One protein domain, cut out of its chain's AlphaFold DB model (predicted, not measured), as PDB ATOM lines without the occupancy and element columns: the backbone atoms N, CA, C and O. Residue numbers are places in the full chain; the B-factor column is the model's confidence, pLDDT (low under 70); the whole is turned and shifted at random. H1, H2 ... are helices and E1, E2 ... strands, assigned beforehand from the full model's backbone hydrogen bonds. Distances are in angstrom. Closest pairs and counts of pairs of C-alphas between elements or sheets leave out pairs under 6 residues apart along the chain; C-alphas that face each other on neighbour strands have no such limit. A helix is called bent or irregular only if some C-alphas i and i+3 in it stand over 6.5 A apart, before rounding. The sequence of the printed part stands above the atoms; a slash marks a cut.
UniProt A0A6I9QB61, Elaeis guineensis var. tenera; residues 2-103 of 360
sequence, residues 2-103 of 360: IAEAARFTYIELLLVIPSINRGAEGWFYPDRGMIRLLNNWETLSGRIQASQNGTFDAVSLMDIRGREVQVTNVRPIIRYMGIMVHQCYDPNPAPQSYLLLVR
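This is residues 2 to 103 of the 360 residues of a protein of Elaeis guineensis var. tenera (UniProt A0A6I9QB61). A bent hairpin of two strands, E1 and E2, makes one long side of an elongated body; H1, H2 and the small strand pair E3 and E4 make the opposite side, with H3, H4 and H5 between. Two loops, residues 17 to 31 and 86 to 99, reach to the two ends of the longest axis. The printed part has 102 residues, in the order H1 H2 H3 H4 E1 E2 H5 E3 E4, class mixed; E1 and E2 are antiparallel, E3 and E4 parallel. It is compact, with a radius of gyration of the C-alphas of 14.5 A and spans of 50 by 27 by 19 A.

E1, residues 55 to 62, is 19.0 A long and bends by 64 degrees at residue 58; E2, residues 68 to 73, is 15.5 A. H1 is residues 2 to 7, from C-alpha 2 at (-1.527, 27.708, -25.518), and H2 is 9 to 16. H3 is residues 32 to 39, H4 41 to 49, 12.2 A, and H5 74 to 80, only just irregular, with C-alphas 76 and 79 6.9 A apart. E3 is residues 83 to 85 and E4 100 to 102, ending at (3.133, 40.645, -32.369).

In the hairpin E1 and E2, N 59 and O 71 are 2.9 A apart, within hydrogen-bond range. The closest C-alphas of H3 and E1 are Gly 33 and Met 62, 4.5 A; of H4 and E1, Arg 47 and Phe 56, 5.9 A; of H4 and E3, Ser 45 and Met 84, 5.1 A. N 102 of E4 and O 84 of E3 are 2.9 A apart. H2 and H5 touch, closest at C-alphas 10 and 80, 4.8 A, at a shallow tilt of 27 degrees, the same way. H1 and H2 touch only at the corner, closest at C-alphas 5 and 12, 4.3 A. Every O i to N i+4 pair is within range in H1 to H4; H5 has 1 of 3, and 2 of 4 O i to N i+3 pairs.

The C-alphas of Ala 24 and Pro 91 are farthest apart, 50.1 A. The printed part has no cut; the links H2 to H3 and E3 to E4 are long. Residues 16 to 27 and 91 to 103 have pLDDT under 70.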
ATOM      1  N   ILE A   2      -2.728  26.865 -25.725       82.88
ATOM      2  CA  ILE A   2      -1.527  27.708 -25.518       82.88
ATOM      3  C   ILE A   2      -1.595  29.050 -26.271       82.88
ATOM      4  O   ILE A   2      -1.584  30.100 -25.643       82.88
ATOM      5  N   ALA A   3      -1.711  29.027 -27.606       86.88
ATOM      6  CA  ALA A   3      -1.759  30.262 -28.398       86.88
ATOM      7  C   ALA A   3      -2.954  31.149 -28.015       86.88
ATOM      8  O   ALA A   3      -2.818  32.360 -27.896       86.88
ATOM      9  N   GLU A   4      -4.110  30.533 -27.768       87.88
ATOM     10  CA  GLU A   4      -5.313  31.265 -27.376       87.88
ATOM     11  C   GLU A   4      -5.222  31.877 -25.972       87.88
ATOM     12  O   GLU A   4      -5.682  32.996 -25.781       87.88
ATOM     13  N   ALA A   5      -4.587  31.196 -25.013       85.38
ATOM     14  CA  ALA A   5      -4.306  31.752 -23.689       85.38
ATOM     15  C   ALA A   5      -3.332  32.934 -23.767       85.38
ATOM     16  O   ALA A   5      -3.518  33.917 -23.068       85.38
ATOM     17  N   ALA A   6      -2.347  32.890 -24.670       86.56
ATOM     18  CA  ALA A   6      -1.466  34.035 -24.902       86.56
ATOM     19  C   ALA A   6      -2.201  35.220 -25.562       86.56
ATOM     20  O   ALA A   6      -1.945  36.376 -25.241       86.56
ATOM     21  N   ARG A   7      -3.126  34.950 -26.494       88.31
ATOM     22  CA  ARG A   7      -3.921  35.991 -27.167       88.31
ATOM     23  C   ARG A   7      -4.936  36.640 -26.242       88.31
ATOM     24  O   ARG A   7      -5.174  37.838 -26.366       88.31
ATOM     25  N   PHE A   8      -5.525  35.866 -25.337       87.31
ATOM     26  CA  PHE A   8      -6.589  36.322 -24.460       87.31
ATOM     27  C   PHE A   8      -6.288  35.985 -23.003       87.31
ATOM     28  O   PHE A   8      -6.410  34.826 -22.599       87.31
ATOM     29  N   THR A   9      -6.048  37.018 -22.189       82.38
ATOM     30  CA  THR A   9      -5.985  36.910 -20.723       82.38
ATOM     31  C   THR A   9      -7.238  36.232 -20.165       82.38
ATOM     32  O   THR A   9      -7.174  35.499 -19.186       82.38
ATOM     33  N   TYR A  10      -8.389  36.393 -20.834       82.62
ATOM     34  CA  TYR A  10      -9.613  35.646 -20.534       82.62
ATOM     35  C   TYR A  10      -9.377  34.131 -20.459       82.62
ATOM     36  O   TYR A  10      -9.779  33.464 -19.509       82.62
ATOM     37  N   ILE A  11      -8.724  33.589 -21.485       81.00
ATOM     38  CA  ILE A  11      -8.499  32.157 -21.634       81.00
ATOM     39  C   ILE A  11      -7.396  31.723 -20.680       81.00
ATOM     40  O   ILE A  11      -7.552  30.697 -20.035       81.00
ATOM     41  N   GLU A  12      -6.327  32.506 -20.529       79.81
ATOM     42  CA  GLU A  12      -5.303  32.255 -19.509       79.81
ATOM     43  C   GLU A  12      -5.913  32.133 -18.106       79.81
ATOM     44  O   GLU A  12      -5.709  31.127 -17.426       79.81
ATOM     45  N   LEU A  13      -6.733  33.103 -17.700       74.81
ATOM     46  CA  LEU A  13      -7.378  33.108 -16.391       74.81
ATOM     47  C   LEU A  13      -8.338  31.925 -16.218       74.81
ATOM     48  O   LEU A  13      -8.364  31.341 -15.140       74.81
ATOM     49  N   LEU A  14      -9.049  31.486 -17.264       73.69
ATOM     50  CA  LEU A  14      -9.829  30.238 -17.224       73.69
ATOM     51  C   LEU A  14      -8.958  28.992 -16.955       73.69
ATOM     52  O   LEU A  14      -9.414  28.028 -16.329       73.69
ATOM     53  N   LEU A  15      -7.703  28.983 -17.420       73.12
ATOM     54  CA  LEU A  15      -6.757  27.880 -17.203       73.12
ATOM     55  C   LEU A  15      -6.082  27.919 -15.833       73.12
ATOM     56  O   LEU A  15      -5.761  26.858 -15.293       73.12
ATOM     57  N   VAL A  16      -5.876  29.103 -15.265       68.50
ATOM     58  CA  VAL A  16      -5.173  29.266 -13.985       68.50
ATOM     59  C   VAL A  16      -6.142  29.254 -12.804       68.50
ATOM     60  O   VAL A  16      -5.845  28.657 -11.772       68.50
ATOM     61  N   ILE A  17      -7.327  29.845 -12.959       66.25
ATOM     62  CA  ILE A  17      -8.353  29.882 -11.919       66.25
ATOM     63  C   ILE A  17      -9.244  28.635 -12.063       66.25
ATOM     64  O   ILE A  17      -9.778  28.389 -13.151       66.25
ATOM     65  N   PRO A  18      -9.426  27.819 -11.004       57.94
ATOM     66  CA  PRO A  18     -10.354  26.686 -11.004       57.94
ATOM     67  C   PRO A  18     -11.805  27.161 -11.214       57.94
ATOM     68  O   PRO A  18     -12.531  27.434 -10.274       57.94
ATOM     69  N   SER A  19     -12.233  27.353 -12.460       54.84
ATOM     70  CA  SER A  19     -13.519  27.995 -12.759       54.84
ATOM     71  C   SER A  19     -14.736  27.106 -12.467       54.84
ATOM     72  O   SER A  19     -14.649  25.885 -12.590       54.84
ATOM     73  N   ILE A  20     -15.894  27.753 -12.289       50.53
ATOM     74  CA  ILE A  20     -17.273  27.209 -12.236       50.53
ATOM     75  C   ILE A  20     -17.556  26.117 -13.288       50.53
ATOM     76  O   ILE A  20     -18.338  25.204 -13.049       50.53
ATOM     77  N   ASN A  21     -16.918  26.206 -14.459       47.72
ATOM     78  CA  ASN A  21     -17.161  25.317 -15.599       47.72
ATOM     79  C   ASN A  21     -16.221  24.105 -15.671       47.72
ATOM     80  O   ASN A  21     -16.271  23.364 -16.654       47.72
ATOM     81  N   ARG A  22     -15.350  23.889 -14.676       56.03
ATOM     82  CA  ARG A  22     -14.563  22.653 -14.615       56.03
ATOM     83  C   ARG A  22     -15.443  21.538 -14.071       56.03
ATOM     84  O   ARG A  22     -15.865  21.575 -12.920       56.03
ATOM     85  N   GLY A  23     -15.693  20.530 -14.904       50.31
ATOM     86  CA  GLY A  23     -16.225  19.258 -14.416       50.31
ATOM     87  C   GLY A  23     -15.268  18.612 -13.406       50.31
ATOM     88  O   GLY A  23     -14.126  19.049 -13.257       50.31
ATOM     89  N   ALA A  24     -15.701  17.529 -12.755       49.50
ATOM     90  CA  ALA A  24     -14.916  16.802 -11.743       49.50
ATOM     91  C   ALA A  24     -13.508  16.364 -12.216       49.50
ATOM     92  O   ALA A  24     -12.629  16.117 -11.397       49.50
ATOM     93  N   GLU A  25     -13.286  16.307 -13.532       53.81
ATOM     94  CA  GLU A  25     -12.020  15.930 -14.171       53.81
ATOM     95  C   GLU A  25     -11.196  17.125 -14.704       53.81
ATOM     96  O   GLU A  25     -10.170  16.931 -15.349       53.81
ATOM     97  N   GLY A  26     -11.621  18.374 -14.467       59.56
ATOM     98  CA  GLY A  26     -10.864  19.580 -14.838       59.56
ATOM     99  C   GLY A  26     -11.002  20.048 -16.294       59.56
ATOM    100  O   GLY A  26     -10.396  21.054 -16.663       59.56
ATOM    101  N   TRP A  27     -11.811  19.369 -17.112       63.28
ATOM    102  CA  TRP A  27     -12.103  19.757 -18.498       63.28
ATOM    103  C   TRP A  27     -13.191  20.836 -18.566       63.28
ATOM    104  O   TRP A  27     -14.133  20.825 -17.770       63.28
ATOM    105  N   PHE A  28     -13.091  21.728 -19.555       72.25
ATOM    106  CA  PHE A  28     -14.149  22.667 -19.936       72.25
ATOM    107  C   PHE A  28     -14.296  22.700 -21.461       72.25
ATOM    108  O   PHE A  28     -13.327  22.496 -22.196       72.25
ATOM    109  N   TYR A  29     -15.509  22.976 -21.937       77.88
ATOM    110  CA  TYR A  29     -15.768  23.248 -23.350       77.88
ATOM    111  C   TYR A  29     -15.795  24.762 -23.581       77.88
ATOM    112  O   TYR A  29     -16.348  25.478 -22.745       77.88
ATOM    113  N   PRO A  30     -15.241  25.267 -24.700       79.69
ATOM    114  CA  PRO A  30     -15.380  26.670 -25.061       79.69
ATOM    115  C   PRO A  30     -16.858  27.048 -25.184       79.69
ATOM    116  O   PRO A  30     -17.580  26.485 -26.010       79.69
ATOM    117  N   ASP A  31     -17.308  27.998 -24.369       78.94
ATOM    118  CA  ASP A  31     -18.643  28.567 -24.512       78.94
ATOM    119  C   ASP A  31     -18.736  29.458 -25.769       78.94
ATOM    120  O   ASP A  31     -17.746  29.760 -26.447       78.94
ATOM    121  N   ARG A  32     -19.959  29.881 -26.111       82.94
ATOM    122  CA  ARG A  32     -20.197  30.718 -27.298       82.94
ATOM    123  C   ARG A  32     -19.484  32.068 -27.219       82.94
ATOM    124  O   ARG A  32     -19.062  32.568 -28.262       82.94
ATOM    125  N   GLY A  33     -19.336  32.637 -26.025       83.75
ATOM    126  CA  GLY A  33     -18.640  33.901 -25.816       83.75
ATOM    127  C   GLY A  33     -17.142  33.771 -26.063       83.75
ATOM    128  O   GLY A  33     -16.581  34.542 -26.842       83.75
ATOM    129  N   MET A  34     -16.516  32.719 -25.530       85.25
ATOM    130  CA  MET A  34     -15.122  32.372 -25.810       85.25
ATOM    131  C   MET A  34     -14.890  32.174 -27.312       85.25
ATOM    132  O   MET A  34     -13.983  32.779 -27.876       85.25
ATOM    133  N   ILE A  35     -15.727  31.381 -27.988       87.81
ATOM    134  CA  ILE A  35     -15.608  31.154 -29.439       87.81
ATOM    135  C   ILE A  35     -15.745  32.472 -30.212       87.81
ATOM    136  O   ILE A  35     -14.998  32.723 -31.159       87.81
ATOM    137  N   ARG A  36     -16.686  33.338 -29.820       90.44
ATOM    138  CA  ARG A  36     -16.894  34.623 -30.493       90.44
ATOM    139  C   ARG A  36     -15.726  35.582 -30.273       90.44
ATOM    140  O   ARG A  36     -15.361  36.264 -31.228       90.44
ATOM    141  N   LEU A  37     -15.125  35.611 -29.082       88.75
ATOM    142  CA  LEU A  37     -13.894  36.359 -28.807       88.75
ATOM    143  C   LEU A  37     -12.750  35.876 -29.703       88.75
ATOM    144  O   LEU A  37     -12.165  36.684 -30.423       88.75
ATOM    145  N   LEU A  38     -12.508  34.562 -29.740       90.38
ATOM    146  CA  LEU A  38     -11.470  33.937 -30.568       90.38
ATOM    147  C   LEU A  38     -11.589  34.326 -32.044       90.38
ATOM    148  O   LEU A  38     -10.630  34.802 -32.649       90.38
ATOM    149  N   ASN A  39     -12.792  34.190 -32.604       92.88
ATOM    150  CA  ASN A  39     -13.061  34.494 -34.009       92.88
ATOM    151  C   ASN A  39     -12.930  35.988 -34.351       92.88
ATOM    152  O   ASN A  39     -12.857  36.333 -35.526       92.88
ATOM    153  N   ASN A  40     -12.920  36.873 -33.350       93.88
ATOM    154  CA  ASN A  40     -12.787  38.317 -33.533       93.88
ATOM    155  C   ASN A  40     -11.421  38.856 -33.083       93.88
ATOM    156  O   ASN A  40     -11.262  40.071 -33.039       93.88
ATOM    157  N   TRP A  41     -10.433  38.010 -32.765       92.75
ATOM    158  CA  TRP A  41      -9.122  38.465 -32.275       92.75
ATOM    159  C   TRP A  41      -8.445  39.480 -33.207       92.75
ATOM    160  O   TRP A  41      -7.981  40.531 -32.758       92.75
ATOM    161  N   GLU A  42      -8.418  39.186 -34.508       91.06
ATOM    162  CA  GLU A  42      -7.818  40.053 -35.523       91.06
ATOM    163  C   GLU A  42      -8.605  41.363 -35.666       91.06
ATOM    164  O   GLU A  42      -8.026  42.446 -35.594       91.06
ATOM    165  N   THR A  43      -9.935  41.280 -35.762       92.75
ATOM    166  CA  THR A  43     -10.816  42.455 -35.814       92.75
ATOM    167  C   THR A  43     -10.637  43.345 -34.585       92.75
ATOM    168  O   THR A  43     -10.445  44.549 -34.722       92.75
ATOM    169  N   LEU A  44     -10.659  42.776 -33.376       91.69
ATOM    170  CA  LEU A  44     -10.479  43.513 -32.126       91.69
ATOM    171  C   LEU A  44      -9.096  44.161 -32.056       91.69
ATOM    172  O   LEU A  44      -9.003  45.331 -31.702       91.69
ATOM    173  N   SER A  45      -8.043  43.440 -32.447       89.00
ATOM    174  CA  SER A  45      -6.679  43.978 -32.483       89.00
ATOM    175  C   SER A  45      -6.592  45.221 -33.372       89.00
ATOM    176  O   SER A  45      -6.068  46.244 -32.932       89.00
ATOM    177  N   GLY A  46      -7.154  45.155 -34.583       87.44
ATOM    178  CA  GLY A  46      -7.199  46.280 -35.517       87.44
ATOM    179  C   GLY A  46      -8.016  47.457 -35.006       87.44
ATOM    180  O   GLY A  46      -7.552  48.593 -35.028       87.44
ATOM    181  N   ARG A  47      -9.217  47.191 -34.479       88.50
ATOM    182  CA  ARG A  47     -10.106  48.229 -33.937       88.50
ATOM    183  C   ARG A  47      -9.511  48.930 -32.722       88.50
ATOM    184  O   ARG A  47      -9.663  50.138 -32.613       88.50
ATOM    185  N   ILE A  48      -8.819  48.206 -31.839       87.81
ATOM    186  CA  ILE A  48      -8.126  48.793 -30.683       87.81
ATOM    187  C   ILE A  48      -6.954  49.668 -31.150       87.81
ATOM    188  O   ILE A  48      -6.843  50.805 -30.698       87.81
ATOM    189  N   GLN A  49      -6.115  49.184 -32.074       84.12
ATOM    190  CA  GLN A  49      -4.969  49.947 -32.599       84.12
ATOM    191  C   GLN A  49      -5.388  51.198 -33.380       84.12
ATOM    192  O   GLN A  49      -4.769  52.243 -33.230       84.12
ATOM    193  N   ALA A  50      -6.459  51.111 -34.169       83.50
ATOM    194  CA  ALA A  50      -7.010  52.241 -34.915       83.50
ATOM    195  C   ALA A  50      -7.991  53.101 -34.096       83.50
ATOM    196  O   ALA A  50      -8.589  54.032 -34.639       83.50
ATOM    197  N   SER A  51      -8.190  52.793 -32.807       83.88
ATOM    198  CA  SER A  51      -9.107  53.555 -31.962       83.88
ATOM    199  C   SER A  51      -8.527  54.919 -31.627       83.88
ATOM    200  O   SER A  51      -7.369  55.056 -31.240       83.88
ATOM    201  N   GLN A  52      -9.365  55.943 -31.716       75.31
ATOM    202  CA  GLN A  52      -9.043  57.260 -31.194       75.31
ATOM    203  C   GLN A  52      -9.747  57.431 -29.858       75.31
ATOM    204  O   GLN A  52     -10.939  57.161 -29.762       75.31
ATOM    205  N   ASN A  53      -9.035  57.866 -28.812       76.56
ATOM    206  CA  ASN A  53      -9.627  58.028 -27.477       76.56
ATOM    207  C   ASN A  53     -10.272  56.726 -26.939       76.56
ATOM    208  O   ASN A  53     -11.156  56.748 -26.083       76.56
ATOM    209  N   GLY A  54      -9.833  55.571 -27.451       81.56
ATOM    210  CA  GLY A  54     -10.343  54.260 -27.079       81.56
ATOM    211  C   GLY A  54     -11.705  53.895 -27.674       81.56
ATOM    212  O   GLY A  54     -12.264  52.896 -27.236       81.56
ATOM    213  N   THR A  55     -12.266  54.638 -28.628       86.25
ATOM    214  CA  THR A  55     -13.532  54.286 -29.298       86.25
ATOM    215  C   THR A  55     -13.331  53.752 -30.709       86.25
ATOM    216  O   THR A  55     -12.391  54.127 -31.404       86.25
ATOM    217  N   PHE A  56     -14.231  52.865 -31.139       88.62
ATOM    218  CA  PHE A  56     -14.222  52.250 -32.469       88.62
ATOM    219  C   PHE A  56     -15.628  51.770 -32.879       88.62
ATOM    220  O   PHE A  56     -16.524  51.651 -32.037       88.62
ATOM    221  N   ASP A  57     -15.827  51.473 -34.170       87.62
ATOM    222  CA  ASP A  57     -17.088  50.907 -34.676       87.62
ATOM    223  C   ASP A  57     -17.442  49.583 -34.004       87.62
ATOM    224  O   ASP A  57     -16.578  48.743 -33.766       87.62
ATOM    225  N   ALA A  58     -18.733  49.358 -33.776       91.06
ATOM    226  CA  ALA A  58     -19.204  48.215 -33.011       91.06
ATOM    227  C   ALA A  58     -18.676  46.863 -33.527       91.06
ATOM    228  O   ALA A  58     -18.839  46.507 -34.696       91.06
ATOM    229  N   VAL A  59     -18.103  46.081 -32.612       92.81
ATOM    230  CA  VAL A  59     -17.792  44.664 -32.806       92.81
ATOM    231  C   VAL A  59     -18.825  43.845 -32.038       92.81
ATOM    232  O   VAL A  59     -18.971  43.984 -30.822       92.81
ATOM    233  N   SER A  60     -19.544  42.988 -32.764       92.62
ATOM    234  CA  SER A  60     -20.572  42.102 -32.212       92.62
ATOM    235  C   SER A  60     -19.935  40.865 -31.576       92.62
ATOM    236  O   SER A  60     -19.437  39.966 -32.270       92.62
ATOM    237  N   LEU A  61     -19.966  40.810 -30.246       92.56
ATOM    238  CA  LEU A  61     -19.513  39.677 -29.444       92.56
ATOM    239  C   LEU A  61     -20.700  38.957 -28.779       92.56
ATOM    240  O   LEU A  61     -21.855  39.337 -28.962       92.56
ATOM    241  N   MET A  62     -20.423  37.892 -28.026       90.31
ATOM    242  CA  MET A  62     -21.417  37.174 -27.224       90.31
ATOM    243  C   MET A  62     -20.917  37.034 -25.797       90.31
ATOM    244  O   MET A  62     -19.748  36.714 -25.619       90.31
ATOM    245  N   ASP A  63     -21.789  37.226 -24.816       84.56
ATOM    246  CA  ASP A  63     -21.467  36.906 -23.425       84.56
ATOM    247  C   ASP A  63     -21.557  35.391 -23.147       84.56
ATOM    248  O   ASP A  63     -22.019  34.604 -23.983       84.56
ATOM    249  N   ILE A  64     -21.161  34.967 -21.945       76.94
ATOM    250  CA  ILE A  64     -21.224  33.573 -21.478       76.94
ATOM    251  C   ILE A  64     -22.648  32.997 -21.461       76.94
ATOM    252  O   ILE A  64     -22.820  31.779 -21.432       76.94
ATOM    253  N   ARG A  65     -23.685  33.844 -21.504       80.00
ATOM    254  CA  ARG A  65     -25.098  33.435 -21.592       80.00
ATOM    255  C   ARG A  65     -25.592  33.373 -23.040       80.00
ATOM    256  O   ARG A  65     -26.765  33.088 -23.276       80.00
ATOM    257  N   GLY A  66     -24.719  33.635 -24.013       82.50
ATOM    258  CA  GLY A  66     -25.026  33.632 -25.438       82.50
ATOM    259  C   GLY A  66     -25.823  34.847 -25.913       82.50
ATOM    260  O   GLY A  66     -26.425  34.779 -26.986       82.50
ATOM    261  N   ARG A  67     -25.863  35.939 -25.141       87.56
ATOM    262  CA  ARG A  67     -26.504  37.198 -25.542       87.56
ATOM    263  C   ARG A  67     -25.518  38.032 -26.348       87.56
ATOM    264  O   ARG A  67     -24.337  38.088 -26.024       87.56
ATOM    265  N   GLU A  68     -26.007  38.691 -27.392       90.38
ATOM    266  CA  GLU A  68     -25.175  39.564 -28.216       90.38
ATOM    267  C   GLU A  68     -24.800  40.846 -27.459       90.38
ATOM    268  O   GLU A  68     -25.655  41.508 -26.863       90.38
ATOM    269  N   VAL A  69     -23.517  41.208 -27.506       89.56
ATOM    270  CA  VAL A  69     -22.969  42.408 -26.872       89.56
ATOM    271  C   VAL A  69     -22.211  43.217 -27.915       89.56
ATOM    272  O   VAL A  69     -21.232  42.748 -28.493       89.56
ATOM    273  N   GLN A  70     -22.651  44.457 -28.136       91.56
ATOM    274  CA  GLN A  70     -21.944  45.403 -28.996       91.56
ATOM    275  C   GLN A  70     -20.833  46.089 -28.202       91.56
ATOM    276  O   GLN A  70     -21.104  46.816 -27.240       91.56
ATOM    277  N   VAL A  71     -19.588  45.876 -28.617       91.38
ATOM    278  CA  VAL A  71     -18.411  46.524 -28.033       91.38
ATOM    279  C   VAL A  71     -17.961  47.651 -28.949       91.38
ATOM    280  O   VAL A  71     -17.699  47.427 -30.122       91.38
ATOM    281  N   THR A  72     -17.868  48.863 -28.405       91.69
ATOM    282  CA  THR A  72     -17.518  50.092 -29.150       91.69
ATOM    283  C   THR A  72     -16.358  50.860 -28.514       91.69
ATOM    284  O   THR A  72     -16.025  51.966 -28.932       91.69
ATOM    285  N   ASN A  73     -15.760  50.300 -27.459       91.25
ATOM    286  CA  ASN A  73     -14.711  50.953 -26.695       91.25
ATOM    287  C   ASN A  73     -13.666  49.937 -26.218       91.25
ATOM    288  O   ASN A  73     -13.993  48.789 -25.913       91.25
ATOM    289  N   VAL A  74     -12.418  50.382 -26.116       89.06
ATOM    290  CA  VAL A  74     -11.258  49.615 -25.661       89.06
ATOM    291  C   VAL A  74     -11.405  49.219 -24.193       89.06
ATOM    292  O   VAL A  74     -11.185  48.063 -23.847       89.06
ATOM    293  N   ARG A  75     -11.831  50.135 -23.318       88.50
ATOM    294  CA  ARG A  75     -11.894  49.926 -21.860       88.50
ATOM    295  C   ARG A  75     -12.644  48.647 -21.434       88.50
ATOM    296  O   ARG A  75     -12.120  47.935 -20.577       88.50
ATOM    297  N   PRO A  76     -13.826  48.297 -21.979       88.81
ATOM    298  CA  PRO A  76     -14.504  47.053 -21.614       88.81
ATOM    299  C   PRO A  76     -13.861  45.781 -22.189       88.81
ATOM    300  O   PRO A  76     -14.063  44.721 -21.606       88.81
ATOM    301  N   ILE A  77     -13.118  45.855 -23.297       88.94
ATOM    302  CA  ILE A  77     -12.609  44.660 -23.994       88.94
ATOM    303  C   ILE A  77     -11.130  44.381 -23.725       88.94
ATOM    304  O   ILE A  77     -10.709  43.230 -23.753       88.94
ATOM    305  N   ILE A  78     -10.350  45.415 -23.408       86.31
ATOM    306  CA  ILE A  78      -8.893  45.329 -23.275       86.31
ATOM    307  C   ILE A  78      -8.463  44.317 -22.218       86.31
ATOM    308  O   ILE A  78      -7.466  43.647 -22.419       86.31
ATOM    309  N   ARG A  79      -9.249  44.152 -21.144       86.12
ATOM    310  CA  ARG A  79      -8.982  43.195 -20.055       86.12
ATOM    311  C   ARG A  79      -9.012  41.727 -20.478       86.12
ATOM    312  O   ARG A  79      -8.595  40.853 -19.729       86.12
ATOM    313  N   TYR A  80      -9.589  41.454 -21.643       88.31
ATOM    314  CA  TYR A  80      -9.674  40.115 -22.200       88.31
ATOM    315  C   TYR A  80      -8.536  39.826 -23.169       88.31
ATOM    316  O   TYR A  80      -8.354  38.665 -23.519       88.31
ATOM    317  N   MET A  81      -7.790  40.848 -23.594       87.25
ATOM    318  CA  MET A  81      -6.775  40.773 -24.640       87.25
ATOM    319  C   MET A  81      -5.387  40.635 -24.010       87.25
ATOM    320  O   MET A  81      -4.879  41.582 -23.428       87.25
ATOM    321  N   GLY A  82      -4.732  39.489 -24.172       85.81
ATOM    322  CA  GLY A  82      -3.352  39.296 -23.710       85.81
ATOM    323  C   GLY A  82      -2.340  39.929 -24.666       85.81
ATOM    324  O   GLY A  82      -1.505  40.743 -24.272       85.81
ATOM    325  N   ILE A  83      -2.450  39.589 -25.950       87.50
ATOM    326  CA  ILE A  83      -1.556  40.050 -27.017       87.50
ATOM    327  C   ILE A  83      -2.401  40.388 -28.249       87.50
ATOM    328  O   ILE A  83      -3.355  39.675 -28.571       87.50
ATOM    329  N   MET A  84      -2.032  41.448 -28.968       87.06
ATOM    330  CA  MET A  84      -2.675  41.836 -30.228       87.06
ATOM    331  C   MET A  84      -1.774  41.543 -31.428       87.06
ATOM    332  O   MET A  84      -0.547  41.650 -31.351       87.06
ATOM    333  N   VAL A  85      -2.386  41.200 -32.563       86.62
ATOM    334  CA  VAL A  85      -1.679  41.211 -33.850       86.62
ATOM    335  C   VAL A  85      -1.440  42.659 -34.261       86.62
ATOM    336  O   VAL A  85      -2.390  43.434 -34.321       86.62
ATOM    337  N   HIS A  86      -0.192  43.043 -34.530       84.19
ATOM    338  CA  HIS A  86       0.112  44.380 -35.032       84.19
ATOM    339  C   HIS A  86      -0.444  44.525 -36.451       84.19
ATOM    340  O   HIS A  86      -0.070  43.775 -37.349       84.19
ATOM    341  N   GLN A  87      -1.319  45.499 -36.667       84.38
ATOM    342  CA  GLN A  87      -1.894  45.787 -37.984       84.38
ATOM    343  C   GLN A  87      -1.481  47.156 -38.496       84.38
ATOM    344  O   GLN A  87      -1.317  47.335 -39.696       84.38
ATOM    345  N   CYS A  88      -1.286  48.104 -37.588       81.44
ATOM    346  CA  CYS A  88      -0.856  49.448 -37.913       81.44
ATOM    347  C   CYS A  88      -0.193  50.081 -36.689       81.44
ATOM    348  O   CYS A  88      -0.395  49.621 -35.563       81.44
ATOM    349  N   TYR A  89       0.611  51.119 -36.898       76.00
ATOM    350  CA  TYR A  89       1.204  51.884 -35.806       76.00
ATOM    351  C   TYR A  89       0.516  53.244 -35.649       76.00
ATOM    352  O   TYR A  89       0.152  53.900 -36.631       76.00
ATOM    353  N   ASP A  90       0.369  53.664 -34.395       71.19
ATOM    354  CA  ASP A  90      -0.056  55.011 -34.033       71.19
ATOM    355  C   ASP A  90       1.185  55.912 -33.915       71.19
ATOM    356  O   ASP A  90       2.057  55.610 -33.097       71.19
ATOM    357  N   PRO A  91       1.330  56.986 -34.718       65.81
ATOM    358  CA  PRO A  91       2.449  57.917 -34.581       65.81
ATOM    359  C   PRO A  91       2.381  58.760 -33.296       65.81
ATOM    360  O   PRO A  91       3.408  59.272 -32.860       65.81
ATOM    361  N   ASN A  92       1.199  58.898 -32.691       64.44
ATOM    362  CA  ASN A  92       0.940  59.626 -31.451       64.44
ATOM    363  C   ASN A  92       0.174  58.725 -30.467       64.44
ATOM    364  O   ASN A  92      -0.966  59.039 -30.107       64.44
ATOM    365  N   PRO A  93       0.773  57.600 -30.036       58.78
ATOM    366  CA  PRO A  93       0.074  56.634 -29.207       58.78
ATOM    367  C   PRO A  93      -0.401  57.309 -27.922       58.78
ATOM    368  O   PRO A  93       0.368  58.004 -27.251       58.78
ATOM    369  N   ALA A  94      -1.663  57.073 -27.554       52.44
ATOM    370  CA  ALA A  94      -2.130  57.427 -26.222       52.44
ATOM    371  C   ALA A  94      -1.158  56.810 -25.186       52.44
ATOM    372  O   ALA A  94      -0.743  55.663 -25.374       52.44
ATOM    373  N   PRO A  95      -0.789  57.520 -24.101       43.25
ATOM    374  CA  PRO A  95       0.350  57.165 -23.242       43.25
ATOM    375  C   PRO A  95       0.311  55.787 -22.546       43.25
ATOM    376  O   PRO A  95       1.165  55.511 -21.709       43.25
ATOM    377  N   GLN A  96      -0.691  54.939 -22.798       50.19
ATOM    378  CA  GLN A  96      -1.074  53.813 -21.941       50.19
ATOM    379  C   GLN A  96      -1.392  52.505 -22.690       50.19
ATOM    380  O   GLN A  96      -2.114  51.645 -22.180       50.19
ATOM    381  N   SER A  97      -0.851  52.315 -23.894       46.47
ATOM    382  CA  SER A  97      -0.964  51.058 -24.649       46.47
ATOM    383  C   SER A  97      -0.014  49.989 -24.084       46.47
ATOM    384  O   SER A  97       1.060  49.757 -24.625       46.47
ATOM    385  N   TYR A  98      -0.383  49.335 -22.978       48.38
ATOM    386  CA  TYR A  98       0.446  48.312 -22.305       48.38
ATOM    387  C   TYR A  98       0.360  46.903 -22.920       48.38
ATOM    388  O   TYR A  98       0.740  45.928 -22.275       48.38
ATOM    389  N   LEU A  99      -0.169  46.760 -24.136       58.72
ATOM    390  CA  LEU A  99      -0.267  45.450 -24.774       58.72
ATOM    391  C   LEU A  99       0.942  45.161 -25.653       58.72
ATOM    392  O   LEU A  99       1.349  45.982 -26.474       58.72
ATOM    393  N   LEU A 100       1.471  43.947 -25.508       58.16
ATOM    394  CA  LEU A 100       2.463  43.403 -26.421       58.16
ATOM    395  C   LEU A 100       1.833  43.260 -27.816       58.16
ATOM    396  O   LEU A 100       0.749  42.692 -27.976       58.16
ATOM    397  N   LEU A 101       2.529  43.785 -28.824       64.06
ATOM    398  CA  LEU A 101       2.161  43.681 -30.233       64.06
ATOM    399  C   LEU A 101       3.019  42.595 -30.892       64.06
ATOM    400  O   LEU A 101       4.249  42.673 -30.866       64.06
ATOM    401  N   VAL A 102       2.396  41.585 -31.506       60.81
ATOM    402  CA  VAL A 102       3.133  40.645 -32.369       60.81
ATOM    403  C   VAL A 102       3.430  41.343 -33.684       60.81
ATOM    404  O   VAL A 102       2.500  41.796 -34.344       60.81
ATOM    405  N   ARG A 103       4.718  41.413 -34.048       55.22
ATOM    406  CA  ARG A 103       5.235  42.095 -35.244       55.22
ATOM    407  C   ARG A 103       4.349  41.868 -36.474       55.22
ATOM    408  O   ARG A 103       4.096  40.726 -36.849       55.22
TER     409      ARG A 103